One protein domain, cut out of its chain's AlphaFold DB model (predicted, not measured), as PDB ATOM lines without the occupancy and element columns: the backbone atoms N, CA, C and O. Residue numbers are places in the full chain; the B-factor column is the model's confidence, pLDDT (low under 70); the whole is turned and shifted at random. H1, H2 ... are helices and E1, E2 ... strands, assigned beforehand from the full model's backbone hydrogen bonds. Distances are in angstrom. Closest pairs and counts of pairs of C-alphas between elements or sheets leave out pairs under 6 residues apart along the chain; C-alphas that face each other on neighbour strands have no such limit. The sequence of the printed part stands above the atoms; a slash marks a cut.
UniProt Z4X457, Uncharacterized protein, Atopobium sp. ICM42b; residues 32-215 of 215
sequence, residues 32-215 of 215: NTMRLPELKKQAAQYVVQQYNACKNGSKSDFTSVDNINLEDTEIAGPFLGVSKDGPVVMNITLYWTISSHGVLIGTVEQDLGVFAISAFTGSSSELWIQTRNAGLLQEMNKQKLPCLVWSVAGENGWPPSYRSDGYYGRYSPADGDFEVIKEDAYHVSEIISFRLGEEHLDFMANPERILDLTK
ATOM      1  N   ASN A  32     292.995 223.100 280.981       59.66
ATOM      2  CA  ASN A  32     292.285 224.383 280.980       59.66
ATOM      3  C   ASN A  32     293.032 225.533 281.689       59.66
ATOM      4  O   ASN A  32     292.664 226.695 281.553       59.66
ATOM      5  N   THR A  33     294.090 225.231 282.444       58.44
ATOM      6  CA  THR A  33     295.002 226.223 283.033       58.44
ATOM      7  C   THR A  33     296.123 226.645 282.080       58.44
ATOM      8  O   THR A  33     296.864 227.585 282.382       58.44
ATOM      9  N   MET A  34     296.285 225.955 280.948       67.88
ATOM     10  CA  MET A  34     297.238 226.335 279.913       67.88
ATOM     11  C   MET A  34     296.747 227.557 279.145       67.88
ATOM     12  O   MET A  34     295.557 227.842 279.033       67.88
ATOM     13  N   ARG A  35     297.706 228.265 278.555       77.75
ATOM     14  CA  ARG A  35     297.471 229.371 277.630       77.75
ATOM     15  C   ARG A  35     297.010 228.843 276.267       77.75
ATOM     16  O   ARG A  35     297.749 228.902 275.286       77.75
ATOM     17  N   LEU A  36     295.805 228.267 276.231       83.94
ATOM     18  CA  LEU A  36     295.205 227.697 275.021       83.94
ATOM     19  C   LEU A  36     295.161 228.692 273.845       83.94
ATOM     20  O   LEU A  36     295.500 228.268 272.742       83.94
ATOM     21  N   PRO A  37     294.848 229.993 274.034       87.38
ATOM     22  CA  PRO A  37     294.882 230.959 272.934       87.38
ATOM     23  C   PRO A  37     296.272 231.109 272.305       87.38
ATOM     24  O   PRO A  37     296.409 231.104 271.083       87.38
ATOM     25  N   GLU A  38     297.331 231.191 273.115       86.25
ATOM     26  CA  GLU A  38     298.702 231.261 272.605       86.25
ATOM     27  C   GLU A  38     299.133 229.972 271.895       86.25
ATOM     28  O   GLU A  38     299.794 230.042 270.857       86.25
ATOM     29  N   LEU A  39     298.736 228.807 272.411       87.62
ATOM     30  CA  LEU A  39     299.002 227.516 271.770       87.62
ATOM     31  C   LEU A  39     298.293 227.407 270.414       87.62
ATOM     32  O   LEU A  39     298.923 227.038 269.420       87.62
ATOM     33  N   LYS A  40     297.028 227.833 270.345       91.88
ATOM     34  CA  LYS A  40     296.256 227.916 269.102       91.88
ATOM     35  C   LYS A  40     296.899 228.866 268.099       91.88
ATOM     36  O   LYS A  40     297.016 228.527 266.924       91.88
ATOM     37  N   LYS A  41     297.377 230.032 268.555       92.00
ATOM     38  CA  LYS A  41     298.107 230.987 267.708       92.00
ATOM     39  C   LYS A  41     299.366 230.359 267.108       92.00
ATOM     40  O   LYS A  41     299.607 230.529 265.916       92.00
ATOM     41  N   GLN A  42     300.146 229.612 267.889       90.44
ATOM     42  CA  GLN A  42     301.327 228.907 267.375       90.44
ATOM     43  C   GLN A  42     300.959 227.834 266.345       90.44
ATOM     44  O   GLN A  42     301.590 227.757 265.291       90.44
ATOM     45  N   ALA A  43     299.912 227.048 266.610       92.50
ATOM     46  CA  ALA A  43     299.407 226.065 265.657       92.50
ATOM     47  C   ALA A  43     298.950 226.735 264.347       92.50
ATOM     48  O   ALA A  43     299.327 226.294 263.265       92.50
ATOM     49  N   ALA A  44     298.230 227.859 264.427       94.75
ATOM     50  CA  ALA A  44     297.815 228.642 263.264       94.75
ATOM     51  C   ALA A  44     299.015 229.169 262.453       94.75
ATOM     52  O   ALA A  44     299.048 229.042 261.227       94.75
ATOM     53  N   GLN A  45     300.036 229.711 263.129       94.25
ATOM     54  CA  GLN A  45     301.280 230.162 262.491       94.25
ATOM     55  C   GLN A  45     301.985 229.018 261.758       94.25
ATOM     56  O   GLN A  45     302.456 229.207 260.635       94.25
ATOM     57  N   TYR A  46     302.004 227.829 262.361       93.62
ATOM     58  CA  TYR A  46     302.566 226.638 261.741       93.62
ATOM     59  C   TYR A  46     301.798 226.226 260.481       93.62
ATOM     60  O   TYR A  46     302.422 225.943 259.464       93.62
ATOM     61  N   VAL A  47     300.461 226.287 260.479       94.69
ATOM     62  CA  VAL A  47     299.663 226.011 259.270       94.69
ATOM     63  C   VAL A  47     300.016 226.963 258.131       94.69
ATOM     64  O   VAL A  47     300.256 226.509 257.012       94.69
ATOM     65  N   VAL A  48     300.116 228.268 258.400       95.06
ATOM     66  CA  VAL A  48     300.513 229.258 257.381       95.06
ATOM     67  C   VAL A  48     301.928 228.987 256.872       95.06
ATOM     68  O   VAL A  48     302.183 229.064 255.667       95.06
ATOM     69  N   GLN A  49     302.856 228.643 257.768       94.12
ATOM     70  CA  GLN A  49     304.219 228.271 257.399       94.12
ATOM     71  C   GLN A  49     304.232 227.046 256.473       94.12
ATOM     72  O   GLN A  49     304.858 227.096 255.412       94.12
ATOM     73  N   GLN A  50     303.522 225.975 256.837       94.50
ATOM     74  CA  GLN A  50     303.457 224.739 256.056       94.50
ATOM     75  C   GLN A  50     302.764 224.947 254.708       94.50
ATOM     76  O   GLN A  50     303.240 224.440 253.688       94.50
ATOM     77  N   TYR A  51     301.695 225.743 254.668       94.75
ATOM     78  CA  TYR A  51     301.016 226.110 253.427       94.75
ATOM     79  C   TYR A  51     301.971 226.820 252.461       94.75
ATOM     80  O   TYR A  51     302.121 226.412 251.309       94.75
ATOM     81  N   ASN A  52     302.669 227.856 252.938       94.38
ATOM     82  CA  ASN A  52     303.610 228.614 252.116       94.38
ATOM     83  C   ASN A  52     304.799 227.756 251.673       94.38
ATOM     84  O   ASN A  52     305.240 227.870 250.532       94.38
ATOM     85  N   ALA A  53     305.299 226.874 252.544       93.06
ATOM     86  CA  ALA A  53     306.344 225.923 252.186       93.06
ATOM     87  C   ALA A  53     305.896 225.007 251.037       93.06
ATOM     88  O   ALA A  53     306.618 224.899 250.048       93.06
ATOM     89  N   CYS A  54     304.690 224.432 251.119       93.31
ATOM     90  CA  CYS A  54     304.130 223.572 250.070       93.31
ATOM     91  C   CYS A  54     303.964 224.339 248.749       93.31
ATOM     92  O   CYS A  54     304.471 223.915 247.713       93.31
ATOM     93  N   LYS A  55     303.350 225.530 248.801       92.88
ATOM     94  CA  LYS A  55     303.146 226.406 247.637       92.88
ATOM     95  C   LYS A  55     304.454 226.792 246.941       92.88
ATOM     96  O   LYS A  55     304.491 226.919 245.720       92.88
ATOM     97  N   ASN A  56     305.527 226.959 247.710       93.38
ATOM     98  CA  ASN A  56     306.852 227.313 247.206       93.38
ATOM     99  C   ASN A  56     307.711 226.086 246.832       93.38
ATOM    100  O   ASN A  56     308.898 226.243 246.552       93.38
ATOM    101  N   GLY A  57     307.156 224.868 246.861       90.00
ATOM    102  CA  GLY A  57     307.875 223.632 246.527       90.00
ATOM    103  C   GLY A  57     308.939 223.219 247.552       90.00
ATOM    104  O   GLY A  57     309.859 222.471 247.225       90.00
ATOM    105  N   SER A  58     308.850 223.725 248.782       92.00
ATOM    106  CA  SER A  58     309.722 223.357 249.903       92.00
ATOM    107  C   SER A  58     309.124 222.204 250.714       92.00
ATOM    108  O   SER A  58     307.937 221.899 250.598       92.00
ATOM    109  N   LYS A  59     309.941 221.562 251.563       89.56
ATOM    110  CA  LYS A  59     309.466 220.489 252.451       89.56
ATOM    111  C   LYS A  59     308.315 221.011 253.318       89.56
ATOM    112  O   LYS A  59     308.491 221.997 254.031       89.56
ATOM    113  N   SER A  60     307.181 220.327 253.244       90.38
ATOM    114  CA  SER A  60     305.956 220.662 253.959       90.38
ATOM    115  C   SER A  60     305.258 219.397 254.445       90.38
ATOM    116  O   SER A  60     305.421 218.333 253.843       90.38
ATOM    117  N   ASP A  61     304.467 219.528 255.503       89.06
ATOM    118  CA  ASP A  61     303.545 218.487 255.959       89.06
ATOM    119  C   ASP A  61     302.334 218.348 255.021       89.06
ATOM    120  O   ASP A  61     301.724 217.282 254.924       89.06
ATOM    121  N   PHE A  62     301.997 219.406 254.273       89.88
ATOM    122  CA  PHE A  62     300.991 219.320 253.221       89.88
ATOM    123  C   PHE A  62     301.570 218.648 251.977       89.88
ATOM    124  O   PHE A  62     302.579 219.082 251.421       89.88
ATOM    125  N   THR A  63     300.874 217.620 251.487       85.50
ATOM    126  CA  THR A  63     301.194 216.987 250.196       85.50
ATOM    127  C   THR A  63     300.741 217.845 249.009       85.50
ATOM    128  O   THR A  63     301.397 217.858 247.974       85.50
ATOM    129  N   SER A  64     299.633 218.572 249.161       85.75
ATOM    130  CA  SER A  64     299.135 219.584 248.224       85.75
ATOM    131  C   SER A  64     298.336 220.630 249.007       85.75
ATOM    132  O   SER A  64     297.793 220.334 250.075       85.75
ATOM    133  N   VAL A  65     298.277 221.848 248.468       90.06
ATOM    134  CA  VAL A  65     297.485 222.973 248.988       90.06
ATOM    135  C   VAL A  65     296.428 223.458 247.989       90.06
ATOM    136  O   VAL A  65     295.816 224.499 248.209       90.06
ATOM    137  N   ASP A  66     296.190 222.716 246.904       87.38
ATOM    138  CA  ASP A  66     295.327 223.150 245.791       87.38
ATOM    139  C   ASP A  66     293.868 223.374 246.217       87.38
ATOM    140  O   ASP A  66     293.180 224.234 245.675       87.38
ATOM    141  N   ASN A  67     293.417 222.628 247.228       84.12
ATOM    142  CA  ASN A  67     292.066 222.709 247.786       84.12
ATOM    143  C   ASN A  67     292.002 223.521 249.091       84.12
ATOM    144  O   ASN A  67     291.025 223.414 249.827       84.12
ATOM    145  N   ILE A  68     293.055 224.276 249.420       91.12
ATOM    146  CA  ILE A  68     293.134 225.060 250.656       91.12
ATOM    147  C   ILE A  68     293.108 226.545 250.304       91.12
ATOM    148  O   ILE A  68     294.061 227.081 249.725       91.12
ATOM    149  N   ASN A  69     292.045 227.232 250.716       92.31
ATOM    150  CA  ASN A  69     291.974 228.683 250.651       92.31
ATOM    151  C   ASN A  69     292.299 229.290 252.022       92.31
ATOM    152  O   ASN A  69     291.455 229.322 252.915       92.31
ATOM    153  N   LEU A  70     293.517 229.819 252.193       90.94
ATOM    154  CA  LEU A  70     293.940 230.416 253.470       90.94
ATOM    155  C   LEU A  70     293.014 231.537 253.966       90.94
ATOM    156  O   LEU A  70     292.911 231.735 255.174       90.94
ATOM    157  N   GLU A  71     292.332 232.254 253.068       90.62
ATOM    158  CA  GLU A  71     291.417 233.339 253.446       90.62
ATOM    159  C   GLU A  71     290.180 232.842 254.206       90.62
ATOM    160  O   GLU A  71     289.631 233.575 255.028       90.62
ATOM    161  N   ASP A  72     289.748 231.603 253.980       90.69
ATOM    162  CA  ASP A  72     288.624 230.984 254.694       90.69
ATOM    163  C   ASP A  72     289.032 229.777 255.538       90.69
ATOM    164  O   ASP A  72     288.173 229.056 256.043       90.69
ATOM    165  N   THR A  73     290.337 229.560 255.709       95.25
ATOM    166  CA  THR A  73     290.817 228.464 256.540       95.25
ATOM    167  C   THR A  73     290.649 228.821 258.015       95.25
ATOM    168  O   THR A  73     291.146 229.848 258.495       95.25
ATOM    169  N   GLU A  74     289.983 227.938 258.745       96.81
ATOM    170  CA  GLU A  74     289.711 228.050 260.171       96.81
ATOM    171  C   GLU A  74     290.477 226.990 260.959       96.81
ATOM    172  O   GLU A  74     290.723 225.880 260.480       96.81
ATOM    173  N   ILE A  75     290.828 227.346 262.192       96.50
ATOM    174  CA  ILE A  75     291.397 226.452 263.193       96.50
ATOM    175  C   ILE A  75     290.481 226.399 264.421       96.50
ATOM    176  O   ILE A  75     290.061 227.439 264.940       96.50
ATOM    177  N   ALA A  76     290.172 225.194 264.894       94.75
ATOM    178  CA  ALA A  76     289.225 224.958 265.984       94.75
ATOM    179  C   ALA A  76     289.738 223.924 267.005       94.75
ATOM    180  O   ALA A  76     290.793 223.307 266.822       94.75
ATOM    181  N   GLY A  77     289.006 223.781 268.114       91.31
ATOM    182  CA  GLY A  77     289.361 222.924 269.247       91.31
ATOM    183  C   GLY A  77     289.948 223.700 270.446       91.31
ATOM    184  O   GLY A  77     289.539 224.838 270.694       91.31
ATOM    185  N   PRO A  78     290.884 223.110 271.218       90.38
ATOM    186  CA  PRO A  78     291.579 221.856 270.937       90.38
ATOM    187  C   PRO A  78     290.763 220.628 271.349       90.38
ATOM    188  O   PRO A  78     289.787 220.734 272.089       90.38
ATOM    189  N   PHE A  79     291.232 219.454 270.938       89.75
ATOM    190  CA  PHE A  79     290.844 218.181 271.540       89.75
ATOM    191  C   PHE A  79     292.069 217.351 271.942       89.75
ATOM    192  O   PHE A  79     293.205 217.655 271.570       89.75
ATOM    193  N   LEU A  80     291.849 216.346 272.792       88.88
ATOM    194  CA  LEU A  80     292.916 215.709 273.566       88.88
ATOM    195  C   LEU A  80     293.568 214.529 272.863       88.88
ATOM    196  O   LEU A  80     292.880 213.642 272.373       88.88
ATOM    197  N   GLY A  81     294.895 214.468 272.944       88.81
ATOM    198  CA  GLY A  81     295.684 213.253 272.809       88.81
ATOM    199  C   GLY A  81     296.079 212.707 274.162       88.81
ATOM    200  O   GLY A  81     296.819 213.358 274.908       88.81
ATOM    201  N   VAL A  82     295.614 211.499 274.468       86.06
ATOM    202  CA  VAL A  82     295.935 210.827 275.720       86.06
ATOM    203  C   VAL A  82     296.702 209.534 275.497       86.06
ATOM    204  O   VAL A  82     296.493 208.805 274.523       86.06
ATOM    205  N   SER A  83     297.583 209.239 276.446       83.06
ATOM    206  CA  SER A  83     298.233 207.942 276.566       83.06
ATOM    207  C   SER A  83     297.838 207.282 277.873       83.06
ATOM    208  O   SER A  83     297.920 207.895 278.942       83.06
ATOM    209  N   LYS A  84     297.371 206.038 277.780       79.31
ATOM    210  CA  LYS A  84     297.064 205.205 278.937       79.31
ATOM    211  C   LYS A  84     298.277 204.362 279.315       79.31
ATOM    212  O   LYS A  84     298.773 203.593 278.494       79.31
ATOM    213  N   ASP A  85     298.672 204.456 280.580       77.44
ATOM    214  CA  ASP A  85     299.653 203.584 281.224       77.44
ATOM    215  C   ASP A  85     299.041 203.012 282.514       77.44
ATOM    216  O   ASP A  85     298.837 203.713 283.511       77.44
ATOM    217  N   GLY A  86     298.637 201.739 282.471       76.00
ATOM    218  CA  GLY A  86     297.886 201.105 283.555       76.00
ATOM    219  C   GLY A  86     296.595 201.876 283.901       76.00
ATOM    220  O   GLY A  86     295.762 202.091 283.016       76.00
ATOM    221  N   PRO A  87     296.368 202.275 285.171       74.75
ATOM    222  CA  PRO A  87     295.208 203.079 285.564       74.75
ATOM    223  C   PRO A  87     295.360 204.576 285.241       74.75
ATOM    224  O   PRO A  87     294.414 205.338 285.434       74.75
ATOM    225  N   VAL A  88     296.537 205.020 284.792       77.50
ATOM    226  CA  VAL A  88     296.848 206.435 284.584       77.50
ATOM    227  C   VAL A  88     296.558 206.826 283.140       77.50
ATOM    228  O   VAL A  88     296.936 206.129 282.202       77.50
ATOM    229  N   VAL A  89     295.906 207.974 282.964       78.69
ATOM    230  CA  VAL A  89     295.696 208.610 281.658       78.69
ATOM    231  C   VAL A  89     296.464 209.926 281.647       78.69
ATOM    232  O   VAL A  89     296.193 210.818 282.456       78.69
ATOM    233  N   MET A  90     297.425 210.059 280.743       78.50
ATOM    234  CA  MET A  90     298.277 211.242 280.608       78.50
ATOM    235  C   MET A  90     297.889 212.031 279.364       78.50
ATOM    236  O   MET A  90     297.660 211.443 278.313       78.50
ATOM    237  N   ASN A  91     297.840 213.354 279.476       79.31
ATOM    238  CA  ASN A  91     297.735 214.255 278.336       79.31
ATOM    239  C   ASN A  91     299.110 214.396 277.701       79.31
ATOM    240  O   ASN A  91     300.026 214.909 278.344       79.31
ATOM    241  N   ILE A  92     299.242 213.957 276.457       76.94
ATOM    242  CA  ILE A  92     300.520 213.993 275.743       76.94
ATOM    243  C   ILE A  92     300.491 215.054 274.644       76.94
ATOM    244  O   ILE A  92     301.479 215.748 274.428       76.94
ATOM    245  N   THR A  93     299.338 215.250 274.005       86.06
ATOM    246  CA  THR A  93     299.248 216.051 272.780       86.06
ATOM    247  C   THR A  93     297.952 216.855 272.770       86.06
ATOM    248  O   THR A  93     296.917 216.384 273.245       86.06
ATOM    249  N   LEU A  94     297.997 218.068 272.227       89.44
ATOM    250  CA  LEU A  94     296.805 218.804 271.811       89.44
ATOM    251  C   LEU A  94     296.646 218.698 270.303       89.44
ATOM    252  O   LEU A  94     297.614 218.840 269.558       89.44
ATOM    253  N   TYR A  95     295.411 218.491 269.871       92.00
ATOM    254  CA  TYR A  95     295.042 218.484 268.468       92.00
ATOM    255  C   TYR A  95     294.181 219.702 268.163       92.00
ATOM    256  O   TYR A  95     293.204 219.974 268.864       92.00
ATOM    257  N   TRP A  96     294.524 220.405 267.091       94.62
ATOM    258  CA  TRP A  96     293.747 221.519 266.557       94.62
ATOM    259  C   TRP A  96     293.192 221.122 265.202       94.62
ATOM    260  O   TRP A  96     293.963 220.740 264.323       94.62
ATOM    261  N   THR A  97     291.881 221.190 265.009       95.31
ATOM    262  CA  THR A  97     291.291 220.894 263.700       95.31
ATOM    263  C   THR A  97     291.513 222.056 262.745       95.31
ATOM    264  O   THR A  97     291.441 223.213 263.147       95.31
ATOM    265  N   ILE A  98     291.795 221.743 261.482       95.81
ATOM    266  CA  ILE A  98     291.916 222.714 260.395       95.81
ATOM    267  C   ILE A  98     290.813 222.421 259.387       95.81
ATOM    268  O   ILE A  98     290.655 221.273 258.962       95.81
ATOM    269  N   SER A  99     290.091 223.448 258.957       94.94
ATOM    270  CA  SER A  99     289.079 223.330 257.907       94.94
ATOM    271  C   SER A  99     289.174 224.480 256.911       94.94
ATOM    272  O   SER A  99     289.608 225.565 257.275       94.94
ATOM    273  N   SER A 100     288.796 224.247 255.657       93.19
ATOM    274  CA  SER A 100     288.655 225.277 254.615       93.19
ATOM    275  C   SER A 100     287.359 225.003 253.875       93.19
ATOM    276  O   SER A 100     286.977 223.844 253.693       93.19
ATOM    277  N   HIS A 101     286.635 226.063 253.517       88.88
ATOM    278  CA  HIS A 101     285.289 225.956 252.942       88.88
ATOM    279  C   HIS A 101     284.312 225.082 253.767       88.88
ATOM    280  O   HIS A 101     283.432 224.426 253.210       88.88
ATOM    281  N   GLY A 102     284.471 225.037 255.096       83.88
ATOM    282  CA  GLY A 102     283.659 224.194 255.984       83.88
ATOM    283  C   GLY A 102     283.949 222.688 255.893       83.88
ATOM    284  O   GLY A 102     283.217 221.893 256.482       83.88
ATOM    285  N   VAL A 103     285.001 222.287 255.174       91.06
ATOM    286  CA  VAL A 103     285.465 220.899 255.068       91.06
ATOM    287  C   VAL A 103     286.726 220.729 255.900       91.06
ATOM    288  O   VAL A 103     287.674 221.506 255.773       91.06
ATOM    289  N   LEU A 104     286.753 219.706 256.753       92.81
ATOM    290  CA  LEU A 104     287.923 219.398 257.564       92.81
ATOM    291  C   LEU A 104     289.073 218.902 256.668       92.81
ATOM    292  O   LEU A 104     288.901 217.977 255.879       92.81
ATOM    293  N   ILE A 105     290.242 219.535 256.782       92.94
ATOM    294  CA  ILE A 105     291.450 219.224 255.997       92.94
ATOM    295  C   ILE A 105     292.400 218.323 256.788       92.94
ATOM    296  O   ILE A 105     293.163 217.549 256.213       92.94
ATOM    297  N   GLY A 106     292.379 218.433 258.116       92.31
ATOM    298  CA  GLY A 106     293.272 217.680 258.980       92.31
ATOM    299  C   GLY A 106     293.386 218.280 260.369       92.31
ATOM    300  O   GLY A 106     292.532 219.054 260.806       92.31
ATOM    301  N   THR A 107     294.466 217.923 261.052       93.75
ATOM    302  CA  THR A 107     294.781 218.408 262.396       93.75
ATOM    303  C   THR A 107     296.219 218.887 262.502       93.75
ATOM    304  O   THR A 107     297.107 218.278 261.909       93.75
ATOM    305  N   VAL A 108     296.456 219.925 263.304       93.44
ATOM    306  CA  VAL A 108     297.784 220.231 263.847       93.44
ATOM    307  C   VAL A 108     297.946 219.472 265.153       93.44
ATOM    308  O   VAL A 108     297.158 219.671 266.079       93.44
ATOM    309  N   GLU A 109     298.962 218.628 265.231       91.06
ATOM    310  CA  GLU A 109     299.357 217.946 266.458       91.06
ATOM    311  C   GLU A 109     300.408 218.792 267.176       91.06
ATOM    312  O   GLU A 109     301.366 219.257 266.559       91.06
ATOM    313  N   GLN A 110     300.210 219.021 268.470       88.25
ATOM    314  CA  GLN A 110     301.096 219.815 269.313       88.25
ATOM    315  C   GLN A 110     301.471 219.007 270.551       88.25
ATOM    316  O   GLN A 110     300.668 218.864 271.477       88.25
ATOM    317  N   ASP A 111     302.690 218.465 270.561       83.06
ATOM    318  CA  ASP A 111     303.194 217.670 271.681       83.06
ATOM    319  C   ASP A 111     303.437 218.567 272.903       83.06
ATOM    320  O   ASP A 111     304.257 219.491 272.885       83.06
ATOM    321  N   LEU A 112     302.703 218.300 273.983       77.94
ATOM    322  CA  LEU A 112     302.745 219.093 275.206       77.94
ATOM    323  C   LEU A 112     304.038 218.890 275.990       77.94
ATOM    324  O   LEU A 112     304.447 219.784 276.738       77.94
ATOM    325  N   GLY A 113     304.672 217.727 275.860       70.19
ATOM    326  CA  GLY A 113     305.900 217.428 276.572       70.19
ATOM    327  C   GLY A 113     307.120 218.044 275.919       70.19
ATOM    328  O   GLY A 113     307.914 218.696 276.604       70.19
ATOM    329  N   VAL A 114     307.213 217.945 274.597       68.50
ATOM    330  CA  VAL A 114     308.220 218.673 273.826       68.50
ATOM    331  C   VAL A 114     307.990 220.171 273.956       68.50
ATOM    332  O   VAL A 114     308.945 220.897 274.204       68.50
ATOM    333  N   PHE A 115     306.741 220.648 273.900       68.12
ATOM    334  CA  PHE A 115     306.436 222.062 274.121       68.12
ATOM    335  C   PHE A 115     306.929 222.560 275.483       68.12
ATOM    336  O   PHE A 115     307.580 223.605 275.560       68.12
ATOM    337  N   ALA A 116     306.667 221.805 276.555       64.81
ATOM    338  CA  ALA A 116     307.147 222.154 277.884       64.81
ATOM    339  C   ALA A 116     308.676 222.263 277.906       64.81
ATOM    340  O   ALA A 116     309.195 223.274 278.369       64.81
ATOM    341  N   ILE A 117     309.397 221.276 277.365       62.59
ATOM    342  CA  ILE A 117     310.867 221.286 277.303       62.59
ATOM    343  C   ILE A 117     311.372 222.465 276.459       62.59
ATOM    344  O   ILE A 117     312.225 223.221 276.922       62.59
ATOM    345  N   SER A 118     310.806 222.669 275.270       60.78
ATOM    346  CA  SER A 118     311.159 223.736 274.331       60.78
ATOM    347  C   SER A 118     310.969 225.133 274.922       60.78
ATOM    348  O   SER A 118     311.819 226.000 274.715       60.78
ATOM    349  N   ALA A 119     309.930 225.347 275.735       59.19
ATOM    350  CA  ALA A 119     309.738 226.597 276.469       59.19
ATOM    351  C   ALA A 119     310.870 226.884 277.479       59.19
ATOM    352  O   ALA A 119     311.160 228.047 277.757       59.19
ATOM    353  N   PHE A 120     311.541 225.850 278.004       56.38
ATOM    354  CA  PHE A 120     312.701 225.996 278.894       56.38
ATOM    355  C   PHE A 120     314.038 226.068 278.150       56.38
ATOM    356  O   PHE A 120     314.949 226.755 278.614       56.38
ATOM    357  N   THR A 121     314.188 225.358 277.030       53.31
ATOM    358  CA  THR A 121     315.468 225.228 276.310       53.31
ATOM    359  C   THR A 121     315.610 226.171 275.115       53.31
ATOM    360  O   THR A 121     316.700 226.271 274.557       53.31
ATOM    361  N   GLY A 122     314.539 226.867 274.715       51.16
ATOM    362  CA  GLY A 122     314.502 227.675 273.492       51.16
ATOM    363  C   GLY A 122     314.515 226.834 272.209       51.16
ATOM    364  O   GLY A 122     314.870 227.341 271.145       51.16
ATOM    365  N   SER A 123     314.188 225.543 272.309       54.53
ATOM    366  CA  SER A 123     314.103 224.618 271.174       54.53
ATOM    367  C   SER A 123     312.784 224.801 270.406       54.53
ATOM    368  O   SER A 123     311.853 225.436 270.898       54.53
ATOM    369  N   SER A 124     312.693 224.286 269.178       53.94
ATOM    370  CA  SER A 124     311.461 224.354 268.378       53.94
ATOM    371  C   SER A 124     310.353 223.501 269.004       53.94
ATOM    372  O   SER A 124     310.617 222.411 269.506       53.94
ATOM    373  N   SER A 125     309.108 223.976 268.973       60.53
ATOM    374  CA  SER A 125     307.940 223.137 269.259       60.53
ATOM    375  C   SER A 125     307.798 222.068 268.176       60.53
ATOM    376  O   SER A 125     307.844 222.405 266.992       60.53
ATOM    377  N   GLU A 126     307.601 220.810 268.566       76.31
ATOM    378  CA  GLU A 126     307.213 219.750 267.632       76.31
ATOM    379  C   GLU A 126     305.726 219.903 267.313       76.31
ATOM    380  O   GLU A 126     304.845 219.527 268.086       76.31
ATOM    381  N   LEU A 127     305.484 220.560 266.181       88.06
ATOM    382  CA  LEU A 127     304.191 220.666 265.528       88.06
ATOM    383  C   LEU A 127     304.266 219.850 264.244       88.06
ATOM    384  O   LEU A 127     305.287 219.896 263.556       88.06
ATOM    385  N   TRP A 128     303.198 219.142 263.903       88.75
ATOM    386  CA  TRP A 128     303.054 218.549 262.576       88.75
ATOM    387  C   TRP A 128     301.595 218.529 262.136       88.75
ATOM    388  O   TRP A 128     300.683 218.531 262.963       88.75
ATOM    389  N   ILE A 129     301.365 218.540 260.824       91.75
ATOM    390  CA  ILE A 129     300.021 218.449 260.244       91.75
ATOM    391  C   ILE A 129     299.744 217.018 259.791       91.75
ATOM    392  O   ILE A 129     300.534 216.410 259.072       91.75
ATOM    393  N   GLN A 130     298.576 216.502 260.169       89.06
ATOM    394  CA  GLN A 130     298.052 215.227 259.697       89.06
ATOM    395  C   GLN A 130     296.754 215.447 258.921       89.06
ATOM    396  O   GLN A 130     295.746 215.865 259.485       89.06
ATOM    397  N   THR A 131     296.755 215.121 257.629       89.88
ATOM    398  CA  THR A 131     295.578 215.273 256.753       89.88
ATOM    399  C   THR A 131     294.796 213.976 256.569       89.88
ATOM    400  O   THR A 131     293.614 213.998 256.242       89.88
ATOM    401  N   ARG A 132     295.421 212.819 256.822       85.12
ATOM    402  CA  ARG A 132     294.821 211.504 256.529       85.12
ATOM    403  C   ARG A 132     293.591 211.185 257.376       85.12
ATOM    404  O   ARG A 132     292.682 210.513 256.911       85.12
ATOM    405  N   ASN A 133     293.531 211.718 258.593       83.94
ATOM    406  CA  ASN A 133     292.430 211.452 259.522       83.94
ATOM    407  C   ASN A 133     291.229 212.388 259.308       83.94
ATOM    408  O   ASN A 133     290.244 212.303 260.041       83.94
ATOM    409  N   ALA A 134     291.294 213.277 258.310       89.44
ATOM    410  CA  ALA A 134     290.277 214.293 258.092       89.44
ATOM    411  C   ALA A 134     288.890 213.707 257.804       89.44
ATOM    412  O   ALA A 134     287.906 214.152 258.388       89.44
ATOM    413  N   GLY A 135     288.818 212.664 256.968       89.75
ATOM    414  CA  GLY A 135     287.558 211.987 256.642       89.75
ATOM    415  C   GLY A 135     286.887 211.361 257.868       89.75
ATOM    416  O   GLY A 135     285.698 211.568 258.096       89.75
ATOM    417  N   LEU A 136     287.669 210.681 258.712       90.56
ATOM    418  CA  LEU A 136     287.172 210.089 259.954       90.56
ATOM    419  C   LEU A 136     286.625 211.156 260.911       90.56
ATOM    420  O   LEU A 136     285.498 211.043 261.389       90.56
ATOM    421  N   LEU A 137     287.408 212.207 261.166       92.06
ATOM    422  CA  LEU A 137     286.997 213.304 262.043       92.06
ATOM    423  C   LEU A 137     285.766 214.034 261.493       92.06
ATOM    424  O   LEU A 137     284.878 214.404 262.256       92.06
ATOM    425  N   GLN A 138     285.656 214.186 260.174       92.62
ATOM    426  CA  GLN A 138     284.473 214.760 259.541       92.62
ATOM    427  C   GLN A 138     283.212 213.925 259.816       92.62
ATOM    428  O   GLN A 138     282.162 214.501 260.112       92.62
ATOM    429  N   GLU A 139     283.292 212.593 259.745       91.19
ATOM    430  CA  GLU A 139     282.159 211.708 260.055       91.19
ATOM    431  C   GLU A 139     281.810 211.682 261.544       91.19
ATOM    432  O   GLU A 139     280.630 211.699 261.900       91.19
ATOM    433  N   MET A 140     282.812 211.712 262.425       91.19
ATOM    434  CA  MET A 140     282.579 211.839 263.867       91.19
ATOM    435  C   MET A 140     281.891 213.171 264.205       91.19
ATOM    436  O   MET A 140     280.925 213.185 264.969       91.19
ATOM    437  N   ASN A 141     282.309 214.275 263.574       91.50
ATOM    438  CA  ASN A 141     281.679 215.583 263.759       91.50
ATOM    439  C   ASN A 141     280.215 215.600 263.278       91.50
ATOM    440  O   ASN A 141     279.334 216.093 263.979       91.50
ATOM    441  N   LYS A 142     279.911 215.004 262.114       91.19
ATOM    442  CA  LYS A 142     278.522 214.898 261.609       91.19
ATOM    443  C   LYS A 142     277.594 214.193 262.600       91.19
ATOM    444  O   LYS A 142     276.425 214.557 262.717       91.19
ATOM    445  N   GLN A 143     278.120 213.205 263.317       89.50
ATOM    446  CA  GLN A 143     277.404 212.465 264.356       89.50
ATOM    447  C   GLN A 143     277.411 213.173 265.724       89.50
ATOM    448  O   GLN A 143     276.809 212.664 266.667       89.50
ATOM    449  N   LYS A 144     278.043 214.353 265.830       89.88
ATOM    450  CA  LYS A 144     278.218 215.138 267.064       89.88
ATOM    451  C   LYS A 144     278.891 214.340 268.180       89.88
ATOM    452  O   LYS A 144     278.505 214.427 269.344       89.88
ATOM    453  N   LEU A 145     279.869 213.526 267.797       89.69
ATOM    454  CA  LEU A 145     280.587 212.650 268.706       89.69
ATOM    455  C   LEU A 145     281.765 213.398 269.345       89.69
ATOM    456  O   LEU A 145     282.632 213.874 268.607       89.69
ATOM    457  N   PRO A 146     281.858 213.465 270.688       90.69
ATOM    458  CA  PRO A 146     283.054 213.975 271.344       90.69
ATOM    459  C   PRO A 146     284.237 213.078 271.009       90.69
ATOM    460  O   PRO A 146     284.079 211.867 270.872       90.69
ATOM    461  N   CYS A 147     285.424 213.646 270.852       89.94
ATOM    462  CA  CYS A 147     286.545 212.902 270.299       89.94
ATOM    463  C   CYS A 147     287.833 213.169 271.070       89.94
ATOM    464  O   CYS A 147     288.192 214.315 271.331       89.94
ATOM    465  N   LEU A 148     288.565 212.100 271.379       89.62
ATOM    466  CA  LEU A 148     289.957 212.172 271.811       89.62
ATOM    467  C   LEU A 148     290.805 211.161 271.041       89.62
ATOM    468  O   LEU A 148     290.326 210.094 270.650       89.62
ATOM    469  N   VAL A 149     292.070 211.500 270.822       89.31
ATOM    470  CA  VAL A 149     293.084 210.554 270.363       89.31
ATOM    471  C   VAL A 149     293.509 209.703 271.548       89.31
ATOM    472  O   VAL A 149     293.878 210.215 272.605       89.31
ATOM    473  N   TRP A 150     293.467 208.392 271.358       85.19
ATOM    474  CA  TRP A 150     293.786 207.402 272.367       85.19
ATOM    475  C   TRP A 150     294.965 206.543 271.930       85.19
ATOM    476  O   TRP A 150     294.927 205.884 270.885       85.19
ATOM    477  N   SER A 151     295.985 206.512 272.781       80.31
ATOM    478  CA  SER A 151     297.151 205.641 272.662       80.31
ATOM    479  C   SER A 151     297.332 204.813 273.936       80.31
ATOM    480  O   SER A 151     296.961 205.241 275.032       80.31
ATOM    481  N   VAL A 152     297.906 203.620 273.802       73.38
ATOM    482  CA  VAL A 152     298.312 202.776 274.933       73.38
ATOM    483  C   VAL A 152     299.835 202.753 274.967       73.38
ATOM    484  O   VAL A 152     300.478 202.513 273.945       73.38
ATOM    485  N   ALA A 153     300.424 203.049 276.125       65.31
ATOM    486  CA  ALA A 153     301.872 203.073 276.275       65.31
ATOM    487  C   ALA A 153     302.476 201.699 275.932       65.31
ATOM    488  O   ALA A 153     302.052 200.673 276.459       65.31
ATOM    489  N   GLY A 154     303.471 201.683 275.041       58.59
ATOM    490  CA  GLY A 154     304.114 200.450 274.572       58.59
ATOM    491  C   GLY A 154     303.423 199.761 273.390       58.59
ATOM    492  O   GLY A 154     303.982 198.804 272.855       58.59
ATOM    493  N   GLU A 155     302.271 200.257 272.929       63.53
ATOM    494  CA  GLU A 155     301.617 199.780 271.709       63.53
ATOM    495  C   GLU A 155     301.860 200.760 270.552       63.53
ATOM    496  O   GLU A 155     301.478 201.930 270.598       63.53
ATOM    497  N   ASN A 156     302.496 200.279 269.480       50.66
ATOM    498  CA  ASN A 156     302.709 201.060 268.261       50.66
ATOM    499  C   ASN A 156     301.428 201.073 267.415       50.66
ATOM    500  O   ASN A 156     301.305 200.335 266.440       50.66
ATOM    501  N   GLY A 157     300.467 201.911 267.796       53.16
ATOM    502  CA  GLY A 157     299.255 202.179 267.022       53.16
ATOM    503  C   GLY A 157     299.423 203.415 266.146       53.16
ATOM    504  O   GLY A 157     298.904 204.474 266.483       53.16
ATOM    505  N   TRP A 158     300.179 203.304 265.053       56.84
ATOM    506  CA  TRP A 158     300.120 204.290 263.969       56.84
ATOM    507  C   TRP A 158     299.194 203.744 262.880       56.84
ATOM    508  O   TRP A 158     299.452 202.645 262.385       56.84
ATOM    509  N   PRO A 159     298.127 204.463 262.493       61.88
ATOM    510  CA  PRO A 159     297.740 205.832 262.855       61.88
ATOM    511  C   PRO A 159     296.999 205.897 264.206       61.88
ATOM    512  O   PRO A 159     296.503 204.868 264.674       61.88
ATOM    513  N   PRO A 160     296.903 207.091 264.827       71.00
ATOM    514  CA  PRO A 160     296.226 207.254 266.106       71.00
ATOM    515  C   PRO A 160     294.776 206.778 266.039       71.00
ATOM    516  O   PRO A 160     294.073 206.969 265.044       71.00
ATOM    517  N   SER A 161     294.333 206.164 267.130       80.88
ATOM    518  CA  SER A 161     292.965 205.691 267.274       80.88
ATOM    519  C   SER A 161     292.108 206.747 267.967       80.88
ATOM    520  O   SER A 161     292.587 207.422 268.878       80.88
ATOM    521  N   TYR A 162     290.858 206.906 267.542       88.62
ATOM    522  CA  TYR A 162     289.956 207.931 268.061       88.62
ATOM    523  C   TYR A 162     288.867 207.285 268.912       88.62
ATOM    524  O   TYR A 162     288.279 206.270 268.536       88.62
ATOM    525  N   ARG A 163     288.597 207.852 270.085       89.88
ATOM    526  CA  ARG A 163     287.564 207.364 271.005       89.88
ATOM    527  C   ARG A 163     286.483 208.417 271.172       89.88
ATOM    528  O   ARG A 163     286.790 209.603 271.278       89.88
ATOM    529  N   SER A 164     285.243 207.948 271.240       90.44
ATOM    530  CA  SER A 164     284.059 208.712 271.623       90.44
ATOM    531  C   SER A 164     283.216 207.910 272.617       90.44
ATOM    532  O   SER A 164     283.507 206.743 272.884       90.44
ATOM    533  N   ASP A 165     282.161 208.514 273.157       89.81
ATOM    534  CA  ASP A 165     281.213 207.807 274.013       89.81
ATOM    535  C   ASP A 165     280.439 206.770 273.197       89.81
ATOM    536  O   ASP A 165     279.614 207.109 272.349       89.81
ATOM    537  N   GLY A 166     280.722 205.493 273.450       87.00
ATOM    538  CA  GLY A 166     280.080 204.380 272.753       87.00
ATOM    539  C   GLY A 166     280.580 204.146 271.326       87.00
ATOM    540  O   GLY A 166     280.000 203.320 270.620       87.00
ATOM    541  N   TYR A 167     281.642 204.835 270.881       89.31
ATOM    542  CA  TYR A 167     282.204 204.650 269.541       89.31
ATOM    543  C   TYR A 167     283.733 204.645 269.508       89.31
ATOM    544  O   TYR A 167     284.428 205.304 270.286       89.31
ATOM    545  N   TYR A 168     284.250 203.931 268.519       88.56
ATOM    546  CA  TYR A 168     285.653 203.824 268.174       88.56
ATOM    547  C   TYR A 168     285.866 204.192 266.711       88.56
ATOM    548  O   TYR A 168     285.257 203.601 265.820       88.56
ATOM    549  N   GLY A 169     286.735 205.167 266.472       87.56
ATOM    550  CA  GLY A 169     287.163 205.592 265.150       87.56
ATOM    551  C   GLY A 169     288.561 205.077 264.833       87.56
ATOM    552  O   GLY A 169     289.490 205.250 265.627       87.56
ATOM    553  N   ARG A 170     288.742 204.502 263.645       85.50
ATOM    554  CA  ARG A 170     290.070 204.147 263.130       85.50
ATOM    555  C   ARG A 170     290.213 204.488 261.655       85.50
ATOM    556  O   ARG A 170     289.250 204.419 260.899       85.50
ATOM    557  N   TYR A 171     291.438 204.813 261.269       83.00
ATOM    558  CA  TYR A 171     291.857 204.990 259.884       83.00
ATOM    559  C   TYR A 171     292.806 203.844 259.508       83.00
ATOM    560  O   TYR A 171     293.686 203.496 260.297       83.00
ATOM    561  N   SER A 172     292.635 203.244 258.329       79.94
ATOM    562  CA  SER A 172     293.560 202.264 257.750       79.94
ATOM    563  C   SER A 172     294.483 202.978 256.761       79.94
ATOM    564  O   SER A 172     294.042 203.355 255.676       79.94
ATOM    565  N   PRO A 173     295.786 203.151 257.057       72.69
ATOM    566  CA  PRO A 173     296.710 203.751 256.096       72.69
ATOM    567  C   PRO A 173     296.960 202.881 254.868       72.69
ATOM    568  O   PRO A 173     297.438 203.411 253.870       72.69
ATOM    569  N   ALA A 174     296.713 201.570 254.971       75.56
ATOM    570  CA  ALA A 174     296.938 200.625 253.885       75.56
ATOM    571  C   ALA A 174     295.943 200.849 252.742       75.56
ATOM    572  O   ALA A 174     296.344 200.875 251.581       75.56
ATOM    573  N   ASP A 175     294.679 201.081 253.097       78.19
ATOM    574  CA  ASP A 175     293.574 201.109 252.137       78.19
ATOM    575  C   ASP A 175     292.960 202.511 251.987       78.19
ATOM    576  O   ASP A 175     292.221 202.768 251.044       78.19
ATOM    577  N   GLY A 176     293.293 203.448 252.886       76.75
ATOM    578  CA  GLY A 176     292.731 204.803 252.904       76.75
ATOM    579  C   GLY A 176     291.322 204.887 253.500       76.75
ATOM    580  O   GLY A 176     290.758 205.977 253.582       76.75
ATOM    581  N   ASP A 177     290.778 203.754 253.942       82.94
ATOM    582  CA  ASP A 177     289.451 203.650 254.534       82.94
ATOM    583  C   ASP A 177     289.448 204.045 256.013       82.94
ATOM    584  O   ASP A 177     290.445 203.932 256.733       82.94
ATOM    585  N   PHE A 178     288.290 204.489 256.489       84.88
ATOM    586  CA  PHE A 178     288.047 204.733 257.903       84.88
ATOM    587  C   PHE A 178     286.734 204.091 258.341       84.88
ATOM    588  O   PHE A 178     285.800 203.926 257.558       84.88
ATOM    589  N   GLU A 179     286.656 203.758 259.624       86.31
ATOM    590  CA  GLU A 179     285.489 203.118 260.220       86.31
ATOM    591  C   GLU A 179     285.142 203.787 261.548       86.31
ATOM    592  O   GLU A 179     286.033 204.142 262.326       86.31
ATOM    593  N   VAL A 180     283.839 203.912 261.812       86.62
ATOM    594  CA  VAL A 180     283.284 204.276 263.120       86.62
ATOM    595  C   VAL A 180     282.481 203.079 263.618       86.62
ATOM    596  O   VAL A 180     281.440 202.735 263.062       86.62
ATOM    597  N   ILE A 181     282.995 202.415 264.646       88.06
ATOM    598  CA  ILE A 181     282.460 201.170 265.199       88.06
ATOM    599  C   ILE A 181     281.824 201.484 266.548       88.06
ATOM    600  O   ILE A 181     282.397 202.224 267.342       88.06
ATOM    601  N   LYS A 182     280.650 200.918 266.834       86.50
ATOM    602  CA  LYS A 182     280.044 201.036 268.162       86.50
ATOM    603  C   LYS A 182     280.845 200.213 269.175       86.50
ATOM    604  O   LYS A 182     280.999 199.007 268.999       86.50
ATOM    605  N   GLU A 183     281.332 200.857 270.227       82.19
ATOM    606  CA  GLU A 183     282.144 200.240 271.275       82.19
ATOM    607  C   GLU A 183     281.915 200.950 272.618       82.19
ATOM    608  O   GLU A 183     282.370 202.073 272.840       82.19
ATOM    609  N   ASP A 184     281.229 200.276 273.538       71.25
ATOM    610  CA  ASP A 184     280.854 200.823 274.848       71.25
ATOM    611  C   ASP A 184     281.973 200.602 275.884       71.25
ATOM    612  O   ASP A 184     281.811 199.850 276.845       71.25
ATOM    613  N   ALA A 185     283.142 201.210 275.661       68.75
ATOM    614  CA  ALA A 185     284.340 200.946 276.472       68.75
ATOM    615  C   ALA A 185     284.951 202.170 277.182       68.75
ATOM    616  O   ALA A 185     285.885 201.998 277.969       68.75
ATOM    617  N   TYR A 186     284.452 203.394 276.957       72.75
ATOM    618  CA  TYR A 186     285.092 204.613 277.472       72.75
ATOM    619  C   TYR A 186     284.092 205.738 277.770       72.75
ATOM    620  O   TYR A 186     283.179 205.984 276.987       72.75
ATOM    621  N   HIS A 187     284.313 206.447 278.881       83.00
ATOM    622  CA  HIS A 187     283.608 207.681 279.250       83.00
ATOM    623  C   HIS A 187     284.403 208.894 278.742       83.00
ATOM    624  O   HIS A 187     285.081 209.589 279.502       83.00
ATOM    625  N   VAL A 188     284.403 209.096 277.425       88.50
ATOM    626  CA  VAL A 188     285.203 210.121 276.745       88.50
ATOM    627  C   VAL A 188     284.756 211.523 277.138       88.50
ATOM    628  O   VAL A 188     285.614 212.349 277.454       88.50
ATOM    629  N   SER A 189     283.445 211.777 277.201       90.31
ATOM    630  CA  SER A 189     282.938 213.083 277.641       90.31
ATOM    631  C   SER A 189     283.420 213.448 279.040       90.31
ATOM    632  O   SER A 189     283.860 214.570 279.261       90.31
ATOM    633  N   GLU A 190     283.417 212.501 279.982       89.25
ATOM    634  CA  GLU A 190     283.877 212.758 281.352       89.25
ATOM    635  C   GLU A 190     285.360 213.152 281.388       89.25
ATOM    636  O   GLU A 190     285.742 214.090 282.090       89.25
ATOM    637  N   ILE A 191     286.196 212.473 280.593       87.88
ATOM    638  CA  ILE A 191     287.624 212.788 280.473       87.88
ATOM    639  C   ILE A 191     287.817 214.195 279.898       87.88
ATOM    640  O   ILE A 191     288.618 214.964 280.435       87.88
ATOM    641  N   ILE A 192     287.101 214.542 278.826       88.50
ATOM    642  CA  ILE A 192     287.212 215.850 278.168       88.50
ATOM    643  C   ILE A 192     286.735 216.962 279.103       88.50
ATOM    644  O   ILE A 192     287.499 217.893 279.369       88.50
ATOM    645  N   SER A 193     285.535 216.840 279.673       88.81
ATOM    646  CA  SER A 193     284.962 217.848 280.570       88.81
ATOM    647  C   SER A 193     285.836 218.089 281.797       88.81
ATOM    648  O   SER A 193     286.010 219.227 282.228       88.81
ATOM    649  N   PHE A 194     286.448 217.035 282.344       85.38
ATOM    650  CA  PHE A 194     287.358 217.170 283.479       85.38
ATOM    651  C   PHE A 194     288.668 217.895 283.120       85.38
ATOM    652  O   PHE A 194     289.202 218.644 283.943       85.38
ATOM    653  N   ARG A 195     289.209 217.662 281.915       83.44
ATOM    654  CA  ARG A 195     290.566 218.099 281.529       83.44
ATOM    655  C   ARG A 195     290.606 219.416 280.758       83.44
ATOM    656  O   ARG A 195     291.515 220.217 281.000       83.44
ATOM    657  N   LEU A 196     289.667 219.609 279.834       84.19
ATOM    658  CA  LEU A 196     289.534 220.795 278.989       84.19
ATOM    659  C   LEU A 196     288.329 221.648 279.382       84.19
ATOM    660  O   LEU A 196     288.479 222.859 279.455       84.19
ATOM    661  N   GLY A 197     287.190 221.026 279.683       86.81
ATOM    662  CA  GLY A 197     285.913 221.718 279.879       86.81
ATOM    663  C   GLY A 197     284.839 221.197 278.924       86.81
ATOM    664  O   GLY A 197     285.146 220.547 277.923       86.81
ATOM    665  N   GLU A 198     283.570 221.431 279.256       89.38
ATOM    666  CA  GLU A 198     282.421 220.945 278.474       89.38
ATOM    667  C   GLU A 198     282.323 221.618 277.098       89.38
ATOM    668  O   GLU A 198     281.853 221.016 276.135       89.38
ATOM    669  N   GLU A 199     282.828 222.844 276.974       86.88
ATOM    670  CA  GLU A 199     282.913 223.587 275.718       86.88
ATOM    671  C   GLU A 199     283.807 222.906 274.671       86.88
ATOM    672  O   GLU A 199     283.708 223.221 273.488       86.88
ATOM    673  N   HIS A 200     284.648 221.958 275.094       88.12
ATOM    674  CA  HIS A 200     285.546 221.183 274.238       88.12
ATOM    675  C   HIS A 200     285.024 219.774 273.920       88.12
ATOM    676  O   HIS A 200     285.736 218.985 273.296       88.12
ATOM    677  N   LEU A 201     283.788 219.442 274.319       90.50
ATOM    678  CA  LEU A 201     283.112 218.224 273.855       90.50
ATOM    679  C   LEU A 201     282.910 218.245 272.337       90.50
ATOM    680  O   LEU A 201     283.015 217.210 271.686       90.50
ATOM    681  N   ASP A 202     282.675 219.426 271.772       91.81
ATOM    682  CA  ASP A 202     282.798 219.649 270.340       91.81
ATOM    683  C   ASP A 202     284.259 219.995 270.013       91.81
ATOM    684  O   ASP A 202     284.761 221.074 270.323       91.81
ATOM    685  N   PHE A 203     284.965 219.066 269.371       90.00
ATOM    686  CA  PHE A 203     286.364 219.257 268.980       90.00
ATOM    687  C   PHE A 203     286.544 220.246 267.809       90.00
ATOM    688  O   PHE A 203     287.677 220.586 267.450       90.00
ATOM    689  N   MET A 204     285.443 220.707 267.211       91.38
ATOM    690  CA  MET A 204     285.384 221.818 266.263       91.38
ATOM    691  C   MET A 204     284.860 223.116 266.902       91.38
ATOM    692  O   MET A 204     284.616 224.095 266.194       91.38
ATOM    693  N   ALA A 205     284.733 223.170 268.232       88.69
ATOM    694  CA  ALA A 205     284.320 224.377 268.934       88.69
ATOM    695  C   ALA A 205     285.306 225.539 268.750       88.69
ATOM    696  O   ALA A 205     286.512 225.359 268.547       88.69
ATOM    697  N   ASN A 206     284.771 226.753 268.910       90.94
ATOM    698  CA  ASN A 206     285.505 228.017 268.857       90.94
ATOM    699  C   ASN A 206     286.350 228.171 267.577       90.94
ATOM    700  O   ASN A 206     287.560 228.382 267.684       90.94
ATOM    701  N   PRO A 207     285.773 228.044 266.367       94.38
ATOM    702  CA  PRO A 207     286.531 228.240 265.139       94.38
ATOM    703  C   PRO A 207     287.034 229.683 265.045       94.38
ATOM    704  O   PRO A 207     286.318 230.638 265.346       94.38
ATOM    705  N   GLU A 208     288.286 229.837 264.630       95.62
ATOM    706  CA  GLU A 208     288.890 231.137 264.343       95.62
ATOM    707  C   GLU A 208     289.611 231.075 263.004       95.62
ATOM    708  O   GLU A 208     290.268 230.081 262.687       95.62
ATOM    709  N   ARG A 209     289.532 232.150 262.221       95.81
ATOM    710  CA  ARG A 209     290.275 232.243 260.962       95.81
ATOM    711  C   ARG A 209     291.768 232.269 261.249       95.81
ATOM    712  O   ARG A 209     292.248 233.087 262.036       95.81
ATOM    713  N   ILE A 210     292.518 231.416 260.558       94.75
ATOM    714  CA  ILE A 210     293.965 231.279 260.762       94.75
ATOM    715  C   ILE A 210     294.669 232.624 260.570       94.75
ATOM    716  O   ILE A 210     295.469 233.026 261.412       94.75
ATOM    717  N   LEU A 211     294.314 233.371 259.522       93.50
ATOM    718  CA  LEU A 211     294.941 234.661 259.231       93.50
ATOM    719  C   LEU A 211     294.676 235.737 260.290       93.50
ATOM    720  O   LEU A 211     295.454 236.683 260.388       93.50
ATOM    721  N   ASP A 212     293.611 235.622 261.083       94.12
ATOM    722  CA  ASP A 212     293.328 236.575 262.158       94.12
ATOM    723  C   ASP A 212     294.191 236.299 263.402       94.12
ATOM    724  O   ASP A 212     294.534 237.226 264.134       94.12
ATOM    725  N   LEU A 213     294.654 235.057 263.576       91.12
ATOM    726  CA  LEU A 213     295.586 234.661 264.635       91.12
ATOM    727  C   LEU A 213     297.054 234.934 264.283       91.12
ATOM    728  O   LEU A 213     297.875 235.154 265.178       91.12
ATOM    729  N   THR A 214     297.401 234.916 262.993       85.56
ATOM    730  CA  THR A 214     298.791 235.039 262.521       85.56
ATOM    731  C   THR A 214     299.236 236.462 262.197       85.56
ATOM    732  O   THR A 214     300.389 236.650 261.806       85.56
ATOM    733  N   LYS A 215     298.348 237.447 262.348       73.75
ATOM    734  CA  LYS A 215     298.700 238.874 262.352       73.75
ATOM    735  C   LYS A 215     299.461 239.247 263.634       73.75
ATOM    736  O   LYS A 215     300.278 240.183 263.534       73.75
TER     737      LYS A 215
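AT A GLANCE: This is residues 32 to 215 of the 215 residues of an uncharacterized protein of Atopobium sp. ICM42b (UniProt Z4X457). One strongly twisted sheet of eight strands is curled like part of a barrel round the helix H3, while the longest helix, H1, crosses E3, E2 and E1 on the other face and the short H4 crosses E1 on the same face as H1. H2 lies beside the strands, and after H4 a long stretch leads to little H5, which packs on H1. The 184 printed residues hold five named helices and eight named strands in the order H1 E1 E2 E3 H2 E4 H3 E5 E6 E7 E8 H4 H5, a mixed class of helices and strands. The sheet runs E4 E3 E2 E1 E5 E6 E7 E8 and is mixed, E1 and E5 being parallel and the other neighbours antiparallel. The whole is compact and rounded, with a radius of gyration of the C-alphas of 15.9 A and spans of 45 by 39 by 31 A.

HOW THE PARTS SIT: H1, residues 36 to 55, is on the sheet at a height of 7.2 A. It lies over E3, residues 103 to 111, and only just over E2, residues 88 to 100, and E1, residues 74 to 85, with 3 C-alphas on each of these two. On the local plane it stands at 67 degrees to E3, across the strands; the closest C-alphas, of Ala 43 and Val 108, are 6.3 A apart. E1, E2 and E3 form a meander, each strand the antiparallel neighbour of the one before, with N 81 and O 93 at 2.8 A and N 96 and O 108 at 2.9 A. H2, residues 112 to 121, is on the sheet but over none of its strands; its closest C-alpha to E2 is that of Leu 112, 5.2 A from that of Thr 93. E4, residues 127 to 130, is an edge strand beside E3, with N 109 and O 128 at 2.8 A. The sheet curls round H3, residues 134 to 142; the closest C-alphas of H3 and E3, of Ala 134 and Gly 106, are 4.6 A apart. E5, residues 148 to 152, is parallel to E1 at 25 degrees, with N 149 and O 80 at 2.8 A. A second meander joins E5 to E6, residues 161 to 164, E7, residues 167 to 171, and the edge strand E8, residues 178 to 182; its pairs include N 150 and O 161 at 2.8 A, N 169 and O 162 at 2.8 A, and N 181 and O 168 at 2.8 A. H4, residues 188 to 195, is only just over E1, with 3 C-alphas on it, at a height of 8.4 A and across the strands; with helices on both faces, the sheet makes three layers. H5, residues 210 to 213, only grazes the sheet and touches residues 41 to 48 of H1, the C-alphas of Ile 210 and Ala 44 being closest at 5.3 A. Every O i to N i+4 pair is within hydrogen-bond range in H1, H3 and H4, and 5 of 6 in H2; H5 is too short for such a pair.

IN THESE COORDINATES: H1 runs 28.5 A from C-alpha 36 at (295.205, 227.697, 275.021). E1 spans 33.8 A, E2 36.3 A and E3 24.5 A. H5 ends at C-alpha 213 at (295.586, 234.661, 264.635).

THE WHOLE: The two C-alphas farthest apart, those of Asn 56 and Pro 87, are 46.8 A apart. The printed part has no cut and ends at residue 215, the chain's last. The links H1 to E1 and H4 to H5 are long; in the latter, residues 208 to 209 pair with 74 to 75 of E1, antiparallel. The mean pLDDT of the printed part is 84.3, with residues 32 to 34, 114 to 125, 153 to 159 and 185 under 70.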